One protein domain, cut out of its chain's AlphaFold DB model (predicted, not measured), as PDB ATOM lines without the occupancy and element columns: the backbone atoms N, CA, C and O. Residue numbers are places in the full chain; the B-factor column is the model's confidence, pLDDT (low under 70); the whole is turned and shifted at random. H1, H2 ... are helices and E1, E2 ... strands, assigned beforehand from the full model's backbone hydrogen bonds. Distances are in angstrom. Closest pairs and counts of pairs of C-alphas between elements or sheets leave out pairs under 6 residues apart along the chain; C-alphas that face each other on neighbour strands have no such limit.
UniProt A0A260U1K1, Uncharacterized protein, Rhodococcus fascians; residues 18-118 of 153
ATOM      1  N   LEU A  18      20.384  23.132  18.034       57.09
ATOM      2  CA  LEU A  18      20.897  23.786  16.828       57.09
ATOM      3  C   LEU A  18      22.379  24.183  16.953       57.09
ATOM      4  O   LEU A  18      23.150  23.997  16.016       57.09
ATOM      5  N   GLU A  19      22.800  24.673  18.119       56.72
ATOM      6  CA  GLU A  19      24.198  25.044  18.391       56.72
ATOM      7  C   GLU A  19      25.095  23.808  18.454       56.72
ATOM      8  O   GLU A  19      26.204  23.801  17.921       56.72
ATOM      9  N   LEU A  20      24.579  22.724  19.037       58.34
ATOM     10  CA  LEU A  20      25.223  21.412  19.008       58.34
ATOM     11  C   LEU A  20      25.376  20.896  17.572       58.34
ATOM     12  O   LEU A  20      26.435  20.372  17.230       58.34
ATOM     13  N   ALA A  21      24.362  21.061  16.718       57.12
ATOM     14  CA  ALA A  21      24.414  20.625  15.324       57.12
ATOM     15  C   ALA A  21      25.479  21.388  14.517       57.12
ATOM     16  O   ALA A  21      26.284  20.756  13.829       57.12
ATOM     17  N   VAL A  22      25.549  22.718  14.655       57.78
ATOM     18  CA  VAL A  22      26.566  23.554  13.986       57.78
ATOM     19  C   VAL A  22      27.977  23.211  14.471       57.78
ATOM     20  O   VAL A  22      28.868  22.991  13.653       57.78
ATOM     21  N   ALA A  23      28.178  23.055  15.782       56.84
ATOM     22  CA  ALA A  23      29.469  22.639  16.333       56.84
ATOM     23  C   ALA A  23      29.893  21.246  15.818       56.84
ATOM     24  O   ALA A  23      31.054  21.021  15.460       56.84
ATOM     25  N   THR A  24      28.941  20.315  15.696       59.12
ATOM     26  CA  THR A  24      29.201  18.957  15.187       59.12
ATOM     27  C   THR A  24      29.661  18.973  13.723       59.12
ATOM     28  O   THR A  24      30.518  18.166  13.356       59.12
ATOM     29  N   MET A  25      29.192  19.925  12.901       59.97
ATOM     30  CA  MET A  25      29.683  20.109  11.524       59.97
ATOM     31  C   MET A  25      31.181  20.455  11.461       59.97
ATOM     32  O   MET A  25      31.833  20.153  10.465       59.97
ATOM     33  N   PHE A  26      31.748  21.019  12.531       61.97
ATOM     34  CA  PHE A  26      33.180  21.311  12.663       61.97
ATOM     35  C   PHE A  26      33.956  20.235  13.441       61.97
ATOM     36  O   PHE A  26      35.075  20.482  13.891       61.97
ATOM     37  N   ASN A  27      33.381  19.036  13.622       72.94
ATOM     38  CA  ASN A  27      33.957  17.958  14.437       72.94
ATOM     39  C   ASN A  27      34.261  18.410  15.887       72.94
ATOM     40  O   ASN A  27      35.190  17.901  16.530       72.94
ATOM     41  N   VAL A  28      33.487  19.386  16.385       81.31
ATOM     42  CA  VAL A  28      33.555  19.907  17.751       81.31
ATOM     43  C   VAL A  28      32.592  19.118  18.629       81.31
ATOM     44  O   VAL A  28      31.393  19.051  18.376       81.31
ATOM     45  N   ILE A  29      33.126  18.531  19.695       86.06
ATOM     46  CA  ILE A  29      32.366  17.791  20.697       86.06
ATOM     47  C   ILE A  29      32.307  18.628  21.968       86.06
ATOM     48  O   ILE A  29      33.314  18.785  22.662       86.06
ATOM     49  N   LEU A  30      31.119  19.122  22.305       87.56
ATOM     50  CA  LEU A  30      30.876  19.783  23.580       87.56
ATOM     51  C   LEU A  30      30.661  18.736  24.678       87.56
ATOM     52  O   LEU A  30      29.780  17.880  24.582       87.56
ATOM     53  N   ARG A  31      31.488  18.775  25.723       89.38
ATOM     54  CA  ARG A  31      31.346  17.902  26.895       89.38
ATOM     55  C   ARG A  31      30.415  18.546  27.913       89.38
ATOM     56  O   ARG A  31      30.210  19.756  27.906       89.38
ATOM     57  N   LYS A  32      29.871  17.721  28.810       87.44
ATOM     58  CA  LYS A  32      29.132  18.230  29.968       87.44
ATOM     59  C   LYS A  32      30.057  19.127  30.807       87.44
ATOM     60  O   LYS A  32      31.217  18.742  30.992       87.44
ATOM     61  N   PRO A  33      29.560  20.272  31.307       87.75
ATOM     62  CA  PRO A  33      30.301  21.113  32.238       87.75
ATOM     63  C   PRO A  33      30.847  20.330  33.433       87.75
ATOM     64  O   PRO A  33      30.179  19.442  33.967       87.75
ATOM     65  N   SER A  34      32.091  20.617  33.816       86.00
ATOM     66  CA  SER A  34      32.755  19.968  34.951       86.00
ATOM     67  C   SER A  34      33.816  20.878  35.565       86.00
ATOM     68  O   SER A  34      34.410  21.686  34.860       86.00
ATOM     69  N   GLY A  35      34.085  20.741  36.865       85.81
ATOM     70  CA  GLY A  35      34.992  21.644  37.585       85.81
ATOM     71  C   GLY A  35      34.340  22.988  37.922       85.81
ATOM     72  O   GLY A  35      33.121  23.115  37.866       85.81
ATOM     73  N   VAL A  36      35.136  23.988  38.298       81.44
ATOM     74  CA  VAL A  36      34.644  25.310  38.720       81.44
ATOM     75  C   VAL A  36      35.396  26.390  37.954       81.44
ATOM     76  O   VAL A  36      36.602  26.261  37.738       81.44
ATOM     77  N   VAL A  37      34.683  27.436  37.528       84.88
ATOM     78  CA  VAL A  37      35.295  28.649  36.970       84.88
ATOM     79  C   VAL A  37      36.284  29.252  37.964       84.88
ATOM     80  O   VAL A  37      36.058  29.250  39.170       84.88
ATOM     81  N   TYR A  38      37.386  29.785  37.456       84.12
ATOM     82  CA  TYR A  38      38.360  30.490  38.278       84.12
ATOM     83  C   TYR A  38      38.802  31.771  37.587       84.12
ATOM     84  O   TYR A  38      38.830  31.866  36.356       84.12
ATOM     85  N   TYR A  39      39.144  32.751  38.412       87.94
ATOM     86  CA  TYR A  39      39.508  34.090  37.989       87.94
ATOM     87  C   TYR A  39      41.004  34.295  38.199       87.94
ATOM     88  O   TYR A  39      41.585  33.770  39.150       87.94
ATOM     89  N   TYR A  40      41.632  35.059  37.316       85.00
ATOM     90  CA  TYR A  40      42.998  35.526  37.503       85.00
ATOM     91  C   TYR A  40      43.121  36.983  37.075       85.00
ATOM     92  O   TYR A  40      42.418  37.444  36.175       85.00
ATOM     93  N   LEU A  41      44.025  37.708  37.725       83.62
ATOM     94  CA  LEU A  41      44.392  39.057  37.328       83.62
ATOM     95  C   LEU A  41      45.606  38.985  36.398       83.62
ATOM     96  O   LEU A  41      46.647  38.445  36.764       83.62
ATOM     97  N   ASP A  42      45.476  39.536  35.196       83.81
ATOM     98  CA  ASP A  42      46.628  39.895  34.371       83.81
ATOM     99  C   ASP A  42      47.175  41.218  34.921       83.81
ATOM    100  O   ASP A  42      46.619  42.286  34.649       83.81
ATOM    101  N   GLU A  43      48.223  41.139  35.746       78.44
ATOM    102  CA  GLU A  43      48.833  42.301  36.408       78.44
ATOM    103  C   GLU A  43      49.355  43.330  35.397       78.44
ATOM    104  O   GLU A  43      49.214  44.534  35.610       78.44
ATOM    105  N   TYR A  44      49.880  42.872  34.256       78.44
ATOM    106  CA  TYR A  44      50.420  43.748  33.216       78.44
ATOM    107  C   TYR A  44      49.324  44.555  32.529       78.44
ATOM    108  O   TYR A  44      49.490  45.744  32.262       78.44
ATOM    109  N   LYS A  45      48.187  43.918  32.236       79.56
ATOM    110  CA  LYS A  45      47.046  44.589  31.595       79.56
ATOM    111  C   LYS A  45      46.088  45.224  32.594       79.56
ATOM    112  O   LYS A  45      45.160  45.904  32.164       79.56
ATOM    113  N   ARG A  46      46.287  44.972  33.892       78.06
ATOM    114  CA  ARG A  46      45.363  45.296  34.988       78.06
ATOM    115  C   ARG A  46      43.928  44.856  34.683       78.06
ATOM    116  O   ARG A  46      42.979  45.600  34.912       78.06
ATOM    117  N   LYS A  47      43.775  43.652  34.123       85.31
ATOM    118  CA  LYS A  47      42.474  43.090  33.726       85.31
ATOM    119  C   LYS A  47      42.224  41.764  34.414       85.31
ATOM    120  O   LYS A  47      43.099  40.901  34.432       85.31
ATOM    121  N   VAL A  48      41.014  41.596  34.939       86.88
ATOM    122  CA  VAL A  48      40.562  40.315  35.477       86.88
ATOM    123  C   VAL A  48      40.034  39.462  34.332       86.88
ATOM    124  O   VAL A  48      39.295  39.928  33.464       86.88
ATOM    125  N   TYR A  49      40.431  38.200  34.331       90.06
ATOM    126  CA  TYR A  49      39.998  37.199  33.379       90.06
ATOM    127  C   TYR A  49      39.318  36.056  34.118       90.06
ATOM    128  O   TYR A  49      39.808  35.595  35.148       90.06
ATOM    129  N   LYS A  50      38.216  35.566  33.556       91.81
ATOM    130  CA  LYS A  50      37.527  34.351  33.991       91.81
ATOM    131  C   LYS A  50      37.870  33.230  33.028       91.81
ATOM    132  O   LYS A  50      37.660  33.359  31.821       91.81
ATOM    133  N   THR A  51      38.380  32.123  33.553       93.69
ATOM    134  CA  THR A  51      38.579  30.915  32.751       93.69
ATOM    135  C   THR A  51      37.236  30.245  32.530       93.69
ATOM    136  O   THR A  51      36.513  29.965  33.483       93.69
ATOM    137  N   LEU A  52      36.913  29.981  31.267       94.62
ATOM    138  CA  LEU A  52      35.639  29.398  30.858       94.62
ATOM    139  C   LEU A  52      35.730  27.877  30.697       94.62
ATOM    140  O   LEU A  52      34.756  27.155  30.882       94.62
ATOM    141  N   GLY A  53      36.903  27.376  30.321       95.06
ATOM    142  CA  GLY A  53      37.089  25.968  30.007       95.06
ATOM    143  C   GLY A  53      38.392  25.699  29.288       95.06
ATOM    144  O   GLY A  53      39.283  26.546  29.217       95.06
ATOM    145  N   SER A  54      38.494  24.498  28.737       94.69
ATOM    146  CA  SER A  54      39.621  24.120  27.892       94.69
ATOM    147  C   SER A  54      39.158  23.512  26.580       94.69
ATOM    148  O   SER A  54      38.061  22.962  26.469       94.69
ATOM    149  N   ILE A  55      40.014  23.621  25.573       94.38
ATOM    150  CA  ILE A  55      39.818  23.003  24.268       94.38
ATOM    151  C   ILE A  55      40.961  22.032  24.051       94.38
ATOM    152  O   ILE A  55      42.121  22.368  24.288       94.38
ATOM    153  N   THR A  56      40.639  20.833  23.578       93.25
ATOM    154  CA  THR A  56      41.628  19.840  23.164       93.25
ATOM    155  C   THR A  56      41.451  19.488  21.697       93.25
ATOM    156  O   THR A  56      40.322  19.272  21.263       93.25
ATOM    157  N   VAL A  57      42.553  19.375  20.958       91.00
ATOM    158  CA  VAL A  57      42.558  19.001  19.538       91.00
ATOM    159  C   VAL A  57      43.420  17.759  19.343       91.00
ATOM    160  O   VAL A  57      44.614  17.757  19.651       91.00
ATOM    161  N   SER A  58      42.819  16.696  18.817       88.38
ATOM    162  CA  SER A  58      43.529  15.477  18.427       88.38
ATOM    163  C   SER A  58      44.205  15.683  17.066       88.38
ATOM    164  O   SER A  58      43.497  15.842  16.072       88.38
ATOM    165  N   PRO A  59      45.546  15.636  16.961       84.75
ATOM    166  CA  PRO A  59      46.240  15.770  15.684       84.75
ATOM    167  C   PRO A  59      45.969  14.589  14.742       84.75
ATOM    168  O   PRO A  59      46.019  14.760  13.533       84.75
ATOM    169  N   ALA A  60      45.670  13.401  15.279       82.62
ATOM    170  CA  ALA A  60      45.451  12.201  14.472       82.62
ATOM    171  C   ALA A  60      44.081  12.190  13.775       82.62
ATOM    172  O   ALA A  60      43.943  11.621  12.701       82.62
ATOM    173  N   SER A  61      43.065  12.790  14.400       80.56
ATOM    174  CA  SER A  61      41.680  12.739  13.910       80.56
ATOM    175  C   SER A  61      41.080  14.103  13.588       80.56
ATOM    176  O   SER A  61      39.929  14.170  13.166       80.56
ATOM    177  N   GLY A  62      41.796  15.196  13.867       78.06
ATOM    178  CA  GLY A  62      41.256  16.556  13.796       78.06
ATOM    179  C   GLY A  62      40.100  16.812  14.770       78.06
ATOM    180  O   GLY A  62      39.442  17.840  14.677       78.06
ATOM    181  N   ARG A  63      39.815  15.877  15.690       85.19
ATOM    182  CA  ARG A  63      38.693  15.978  16.627       85.19
ATOM    183  C   ARG A  63      38.959  17.076  17.641       85.19
ATOM    184  O   ARG A  63      40.000  17.057  18.304       85.19
ATOM    185  N   ILE A  64      37.984  17.960  17.806       89.00
ATOM    186  CA  ILE A  64      38.028  19.059  18.762       89.00
ATOM    187  C   ILE A  64      37.063  18.732  19.891       89.00
ATOM    188  O   ILE A  64      35.922  18.347  19.656       89.00
ATOM    189  N   ILE A  65      37.521  18.844  21.130       90.69
ATOM    190  CA  ILE A  65      36.687  18.605  22.308       90.69
ATOM    191  C   ILE A  65      36.733  19.847  23.179       90.69
ATOM    192  O   ILE A  65      37.815  20.337  23.510       90.69
ATOM    193  N   VAL A  66      35.554  20.332  23.542       92.44
ATOM    194  CA  VAL A  66      35.354  21.497  24.396       92.44
ATOM    195  C   VAL A  66      34.944  21.019  25.778       92.44
ATOM    196  O   VAL A  66      33.982  20.263  25.922       92.44
ATOM    197  N   TRP A  67      35.680  21.472  26.786       93.75
ATOM    198  CA  TRP A  67      35.497  21.128  28.191       93.75
ATOM    199  C   TRP A  67      35.082  22.386  28.964       93.75
ATOM    200  O   TRP A  67      35.958  23.092  29.474       93.75
ATOM    201  N   PRO A  68      33.778  22.712  29.002       93.38
ATOM    202  CA  PRO A  68      33.284  23.858  29.758       93.38
ATOM    203  C   PRO A  68      33.409  23.625  31.270       93.38
ATOM    204  O   PRO A  68      33.287  22.493  31.747       93.38
ATOM    205  N   LEU A  69      33.631  24.704  32.021       92.00
ATOM    206  CA  LEU A  69      33.535  24.717  33.485       92.00
ATOM    207  C   LEU A  69      32.082  24.944  33.933       92.00
ATOM    208  O   LEU A  69      31.238  25.346  33.135       92.00
ATOM    209  N   ASN A  70      31.766  24.670  35.201       87.19
ATOM    210  CA  ASN A  70      30.445  24.994  35.753       87.19
ATOM    211  C   ASN A  70      30.304  26.502  36.024       87.19
ATOM    212  O   ASN A  70      31.278  27.150  36.398       87.19
ATOM    213  N   GLY A  71      29.086  27.039  35.894       82.38
ATOM    214  CA  GLY A  71      28.794  28.453  36.181       82.38
ATOM    215  C   GLY A  71      29.073  29.413  35.015       82.38
ATOM    216  O   GLY A  71      29.373  30.590  35.233       82.38
ATOM    217  N   LEU A  72      29.015  28.915  33.773       86.31
ATOM    218  CA  LEU A  72      29.120  29.760  32.584       86.31
ATOM    219  C   LEU A  72      27.773  30.386  32.225       86.31
ATOM    220  O   LEU A  72      26.754  29.699  32.166       86.31
ATOM    221  N   LYS A  73      27.796  31.677  31.893       86.62
ATOM    222  CA  LYS A  73      26.698  32.359  31.205       86.62
ATOM    223  C   LYS A  73      26.572  31.806  29.777       86.62
ATOM    224  O   LYS A  73      27.532  31.291  29.195       86.62
ATOM    225  N   GLU A  74      25.401  31.967  29.167       84.00
ATOM    226  CA  GLU A  74      25.157  31.512  27.790       84.00
ATOM    227  C   GLU A  74      26.157  32.128  26.796       84.00
ATOM    228  O   GLU A  74      26.764  31.423  25.988       84.00
ATOM    229  N   ILE A  75      26.406  33.436  26.913       86.06
ATOM    230  CA  ILE A  75      27.356  34.157  26.058       86.06
ATOM    231  C   ILE A  75      28.797  33.642  26.205       86.06
ATOM    232  O   ILE A  75      29.535  33.569  25.224       86.06
ATOM    233  N   GLU A  76      29.190  33.215  27.406       89.94
ATOM    234  CA  GLU A  76      30.515  32.652  27.685       89.94
ATOM    235  C   GLU A  76      30.663  31.261  27.056       89.94
ATOM    236  O   GLU A  76      31.697  30.933  26.472       89.94
ATOM    237  N   THR A  77      29.602  30.455  27.110       86.62
ATOM    238  CA  THR A  77      29.565  29.140  26.459       86.62
ATOM    239  C   THR A  77      29.660  29.281  24.939       86.62
ATOM    240  O   THR A  77      30.467  28.598  24.305       86.62
ATOM    241  N   LYS A  78      28.909  30.220  24.349       86.19
ATOM    242  CA  LYS A  78      28.988  30.552  22.917       86.19
ATOM    243  C   LYS A  78      30.387  31.002  22.511       86.19
ATOM    244  O   LYS A  78      30.918  30.530  21.507       86.19
ATOM    245  N   PHE A  79      31.016  31.859  23.315       89.56
ATOM    246  CA  PHE A  79      32.393  32.294  23.089       89.56
ATOM    247  C   PHE A  79      33.382  31.118  23.106       89.56
ATOM    248  O   PHE A  79      34.258  31.020  22.240       89.56
ATOM    249  N   LEU A  80      33.224  30.188  24.051       90.69
ATOM    250  CA  LEU A  80      34.056  28.990  24.146       90.69
ATOM    251  C   LEU A  80      33.899  28.082  22.913       90.69
ATOM    252  O   LEU A  80      34.903  27.636  22.351       90.69
ATOM    253  N   ILE A  81      32.664  27.850  22.455       87.88
ATOM    254  CA  ILE A  81      32.377  27.055  21.249       87.88
ATOM    255  C   ILE A  81      32.959  27.735  20.003       87.88
ATOM    256  O   ILE A  81      33.705  27.099  19.262       87.88
ATOM    257  N   GLY A  82      32.723  29.036  19.815       85.75
ATOM    258  CA  GLY A  82      33.284  29.785  18.684       85.75
ATOM    259  C   GLY A  82      34.820  29.783  18.671       85.75
ATOM    260  O   GLY A  82      35.453  29.730  17.614       85.75
ATOM    261  N   THR A  83      35.454  29.748  19.847       88.50
ATOM    262  CA  THR A  83      36.913  29.591  19.950       88.50
ATOM    263  C   THR A  83      37.375  28.205  19.485       88.50
ATOM    264  O   THR A  83      38.421  28.081  18.843       88.50
ATOM    265  N   ALA A  84      36.585  27.161  19.739       87.62
ATOM    266  CA  ALA A  84      36.850  25.808  19.252       87.62
ATOM    267  C   ALA A  84      36.695  25.698  17.731       87.62
ATOM    268  O   ALA A  84      37.548  25.109  17.068       87.62
ATOM    269  N   GLU A  85      35.682  26.345  17.159       83.62
ATOM    270  CA  GLU A  85      35.522  26.455  15.705       83.62
ATOM    271  C   GLU A  85      36.698  27.202  15.059       83.62
ATOM    272  O   GLU A  85      37.168  26.846  13.976       83.62
ATOM    273  N   ARG A  86      37.253  28.215  15.733       81.25
ATOM    274  CA  ARG A  86      38.464  28.893  15.255       81.25
ATOM    275  C   ARG A  86      39.687  27.975  15.273       81.25
ATOM    276  O   ARG A  86      40.494  28.041  14.345       81.25
ATOM    277  N   ALA A  87      39.808  27.108  16.279       77.44
ATOM    278  CA  ALA A  87      40.878  26.112  16.355       77.44
ATOM    279  C   ALA A  87      40.812  25.082  15.213       77.44
ATOM    280  O   ALA A  87      41.848  24.568  14.801       77.44
ATOM    281  N   PHE A  88      39.625  24.827  14.650       70.94
ATOM    282  CA  PHE A  88      39.483  24.029  13.427       70.94
ATOM    283  C   PHE A  88      40.151  24.703  12.222       70.94
ATOM    284  O   PHE A  88      40.852  24.059  11.447       70.94
ATOM    285  N   ARG A  89      39.960  26.019  12.075       72.00
ATOM    286  CA  ARG A  89      40.494  26.795  10.939       72.00
ATOM    287  C   ARG A  89      41.968  27.157  11.097       72.00
ATOM    288  O   ARG A  89      42.642  27.416  10.107       72.00
ATOM    289  N   THR A  90      42.456  27.228  12.333       77.38
ATOM    290  CA  THR A  90      43.833  27.616  12.661       77.38
ATOM    291  C   THR A  90      44.485  26.503  13.476       77.38
ATOM    292  O   THR A  90      44.258  26.444  14.687       77.38
ATOM    293  N   PRO A  91      45.291  25.629  12.843       71.69
ATOM    294  CA  PRO A  91      45.906  24.506  13.533       71.69
ATOM    295  C   PRO A  91      46.683  24.941  14.790       71.69
ATOM    296  O   PRO A  91      47.378  25.964  14.771       71.69
ATOM    297  N   PRO A  92      46.588  24.179  15.890       85.12
ATOM    298  CA  PRO A  92      47.255  24.511  17.141       85.12
ATOM    299  C   PRO A  92      48.777  24.409  17.004       85.12
ATOM    300  O   PRO A  92      49.315  23.446  16.456       85.12
ATOM    301  N   THR A  93      49.481  25.396  17.554       84.06
ATOM    302  CA  THR A  93      50.943  25.413  17.635       84.06
ATOM    303  C   THR A  93      51.376  25.976  18.985       84.06
ATOM    304  O   THR A  93      50.619  26.679  19.657       84.06
ATOM    305  N   LYS A  94      52.636  25.742  19.368       86.62
ATOM    306  CA  LYS A  94      53.209  26.399  20.554       86.62
ATOM    307  C   LYS A  94      53.225  27.925  20.419       86.62
ATOM    308  O   LYS A  94      52.991  28.617  21.401       86.62
ATOM    309  N   ALA A  95      53.459  28.442  19.209       83.44
ATOM    310  CA  ALA A  95      53.478  29.879  18.938       83.44
ATOM    311  C   ALA A  95      52.107  30.535  19.165       83.44
ATOM    312  O   ALA A  95      52.034  31.697  19.548       83.44
ATOM    313  N   THR A  96      51.020  29.779  18.989       77.19
ATOM    314  CA  THR A  96      49.650  30.231  19.261       77.19
ATOM    315  C   THR A  96      49.188  29.922  20.691       77.19
ATOM    316  O   THR A  96      47.991  29.960  20.968       77.19
ATOM    317  N   GLY A  97      50.118  29.620  21.608       81.31
ATOM    318  CA  GLY A  97      49.839  29.434  23.035       81.31
ATOM    319  C   GLY A  97      49.266  28.065  23.411       81.31
ATOM    320  O   GLY A  97      48.769  27.899  24.522       81.31
ATOM    321  N   TRP A  98      49.323  27.075  22.516       92.44
ATOM    322  CA  TRP A  98      48.838  25.728  22.813       92.44
ATOM    323  C   TRP A  98      49.912  24.871  23.483       92.44
ATOM    324  O   TRP A  98      51.068  24.819  23.052       92.44
ATOM    325  N   GLY A  99      49.500  24.115  24.497       93.75
ATOM    326  CA  GLY A  99      50.279  23.016  25.051       93.75
ATOM    327  C   GLY A  99      50.101  21.744  24.223       93.75
ATOM    328  O   GLY A  99      49.035  21.507  23.658       93.75
ATOM    329  N   PHE A 100      51.129  20.897  24.163       94.00
ATOM    330  CA  PHE A 100      51.045  19.578  23.529       94.00
ATOM    331  C   PHE A 100      51.281  18.480  24.558       94.00
ATOM    332  O   PHE A 100      52.360  18.403  25.144       94.00
ATOM    333  N   ASN A 101      50.293  17.609  24.739       93.00
ATOM    334  CA  ASN A 101      50.375  16.464  25.633       93.00
ATOM    335  C   ASN A 101      50.552  15.172  24.838       93.00
ATOM    336  O   ASN A 101      49.767  14.857  23.942       93.00
ATOM    337  N   ARG A 102      51.567  14.390  25.221       92.38
ATOM    338  CA  ARG A 102      51.799  13.029  24.727       92.38
ATOM    339  C   ARG A 102      51.357  12.040  25.796       92.38
ATOM    340  O   ARG A 102      51.925  12.027  26.884       92.38
ATOM    341  N   ARG A 103      50.332  11.232  25.517       85.56
ATOM    342  CA  ARG A 103      49.835  10.197  26.440       85.56
ATOM    343  C   ARG A 103      49.666   8.869  25.711       85.56
ATOM    344  O   ARG A 103      49.438   8.850  24.506       85.56
ATOM    345  N   LYS A 104      49.697   7.758  26.459       82.25
ATOM    346  CA  LYS A 104      49.424   6.409  25.918       82.25
ATOM    347  C   LYS A 104      48.060   6.318  25.219       82.25
ATOM    348  O   LYS A 104      47.936   5.631  24.218       82.25
ATOM    349  N   ALA A 105      47.062   7.046  25.727       78.56
ATOM    350  CA  ALA A 105      45.712   7.112  25.162       78.56
ATOM    351  C   ALA A 105      45.588   8.021  23.920       78.56
ATOM    352  O   ALA A 105      44.503   8.135  23.357       78.56
ATOM    353  N   GLY A 106      46.669   8.692  23.511       82.00
ATOM    354  CA  GLY A 106      46.689   9.588  22.361       82.00
ATOM    355  C   GLY A 106      47.414  10.901  22.642       82.00
ATOM    356  O   GLY A 106      47.470  11.394  23.771       82.00
ATOM    357  N   ASN A 107      47.963  11.475  21.576       90.56
ATOM    358  CA  ASN A 107      48.526  12.818  21.596       90.56
ATOM    359  C   ASN A 107      47.410  13.843  21.409       90.56
ATOM    360  O   ASN A 107      46.463  13.582  20.672       90.56
ATOM    361  N   TYR A 108      47.529  15.013  22.028       91.56
ATOM    362  CA  TYR A 108      46.591  16.108  21.799       91.56
ATOM    363  C   TYR A 108      47.216  17.464  22.107       91.56
ATOM    364  O   TYR A 108      48.055  17.606  23.000       91.56
ATOM    365  N   TRP A 109      46.770  18.472  21.372       94.50
ATOM    366  CA  TRP A 109      46.962  19.867  21.736       94.50
ATOM    367  C   TRP A 109      45.901  20.283  22.747       94.50
ATOM    368  O   TRP A 109      44.776  19.790  22.687       94.50
ATOM    369  N   PHE A 110      46.239  21.185  23.660       94.31
ATOM    370  CA  PHE A 110      45.287  21.757  24.602       94.31
ATOM    371  C   PHE A 110      45.567  23.233  24.873       94.31
ATOM    372  O   PHE A 110      46.710  23.684  24.797       94.31
ATOM    373  N   THR A 111      44.522  23.976  25.215       93.62
ATOM    374  CA  THR A 111      44.635  25.341  25.732       93.62
ATOM    375  C   THR A 111      43.461  25.657  26.656       93.62
ATOM    376  O   THR A 111      42.391  25.052  26.530       93.62
ATOM    377  N   PHE A 112      43.665  26.588  27.584       93.25
ATOM    378  CA  PHE A 112      42.603  27.147  28.419       93.25
ATOM    379  C   PHE A 112      42.068  28.417  27.775       93.25
ATOM    380  O   PHE A 112      42.837  29.256  27.308       93.25
ATOM    381  N   ILE A 113      40.747  28.558  27.763       93.75
ATOM    382  CA  ILE A 113      40.079  29.731  27.210       93.75
ATOM    383  C   ILE A 113      39.565  30.583  28.352       93.75
ATOM    384  O   ILE A 113      38.820  30.105  29.208       93.75
ATOM    385  N   SER A 114      39.955  31.850  28.320       92.56
ATOM    386  CA  SER A 114      39.582  32.840  29.318       92.56
ATOM    387  C   SER A 114      39.034  34.079  28.633       92.56
ATOM    388  O   SER A 114      39.522  34.467  27.569       92.56
ATOM    389  N   ALA A 115      38.034  34.700  29.244       91.56
ATOM    390  CA  ALA A 115      37.450  35.950  28.779       91.56
ATOM    391  C   ALA A 115      37.733  37.065  29.794       91.56
ATOM    392  O   ALA A 115      37.747  36.790  30.997       91.56
ATOM    393  N   PRO A 116      37.994  38.303  29.336       91.19
ATOM    394  CA  PRO A 116      38.048  39.440  30.242       91.19
ATOM    395  C   PRO A 116      36.670  39.628  30.877       91.19
ATOM    396  O   PRO A 116      35.652  39.466  30.205       91.19
ATOM    397  N   VAL A 117      36.654  39.975  32.157       88.38
ATOM    398  CA  VAL A 117      35.423  40.267  32.892       88.38
ATOM    399  C   VAL A 117      35.499  41.688  33.412       88.38
ATOM    400  O   VAL A 117      36.543  42.100  33.924       88.38
ATOM    401  N   ASP A 118      34.405  42.429  33.257       87.12
ATOM    402  CA  ASP A 118      34.256  43.733  33.887       87.12
ATOM    403  C   ASP A 118      34.021  43.539  35.397       87.12
ATOM    404  O   ASP A 118      33.034  42.902  35.781       87.12
TER     405      ASP A 118
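AT A GLANCE: This is residues 18 to 118 of the 153 residues of an uncharacterized protein of Rhodococcus fascians (UniProt A0A260U1K1). One strongly twisted sheet of six strands makes the body, with the long strands E3 and E6 side by side as its spine and the long helix H2 packed on it over E3, E4, E1 and E6. Beyond the bend of E3, its first part pairs with E2 at one end of the sheet; E5 borders E6 toward the other end, and the short helix H1 only grazes the sheet beside E1. The printed part has 101 residues, with two named helices and six named strands, and along the chain H1 comes before E1 while H2 comes between E4 and E5; the sheet is branched at E3, which has E2 and E4 on one side and E6 on the other, and it is mixed, with E1 and E4 parallel and the other neighbour pairs antiparallel; the class is mixed, helices and strands. It is compact, with a radius of gyration of the C-alphas of 13.8 A and spans of 39 by 33 by 24 A.

HOW THE PARTS SIT: Begin at H1, residues 18 to 25, which only grazes the sheet with residues 19 to 24; its closest C-alpha pair with E1, residues 28 to 30, is Ala 23 and Ile 29, 7.1 A. E1 is parallel to E4, residues 64 to 68, with N 29 and O 64 at 2.8 A. E2, residues 38 to 42, E3, residues 47 to 57, and E4 form a meander, each strand the antiparallel neighbour of the one before. Look for N 40 and O 49 at 2.9 A, then N 56 and O 65 at 2.9 A. E3 bends by 59 degrees at residue 52; E2 and E4 are on one side of it, and E6, residues 106 to 116, is on the other side, antiparallel, with N 52 and O 113 at 2.8 A. H2, residues 74 to 89, is on the sheet; its closest C-alphas with E3 are Ala 84 and Ile 55, 6.5 A. H1 and H2 are close but not clearly touching, the C-alphas of Ala 23 and Glu 85 being closest at 7.2 A. E5, residues 99 to 103, forms an antiparallel hairpin with E6, with N 101 and O 108 at 2.8 A. In H1 and H2 every O i to N i+4 pair is within hydrogen-bond range.

IN THESE COORDINATES: Find C-alpha 18 at (20.897, 23.786, 16.828), where H1 begins. E3 runs 28.0 A from C-alpha 47 at (42.474, 43.090, 33.726), H2 runs 23.3 A, and E6 runs 32.1 A to C-alpha 116 at (38.048, 39.440, 30.242).

THE WHOLE: The C-alphas farthest apart are those of Lys 104 and Asp 118, 41.1 A. The printed part has no cut and no long link. Mean pLDDT of the printed part is 84.1; residues 18 to 26 are under 70.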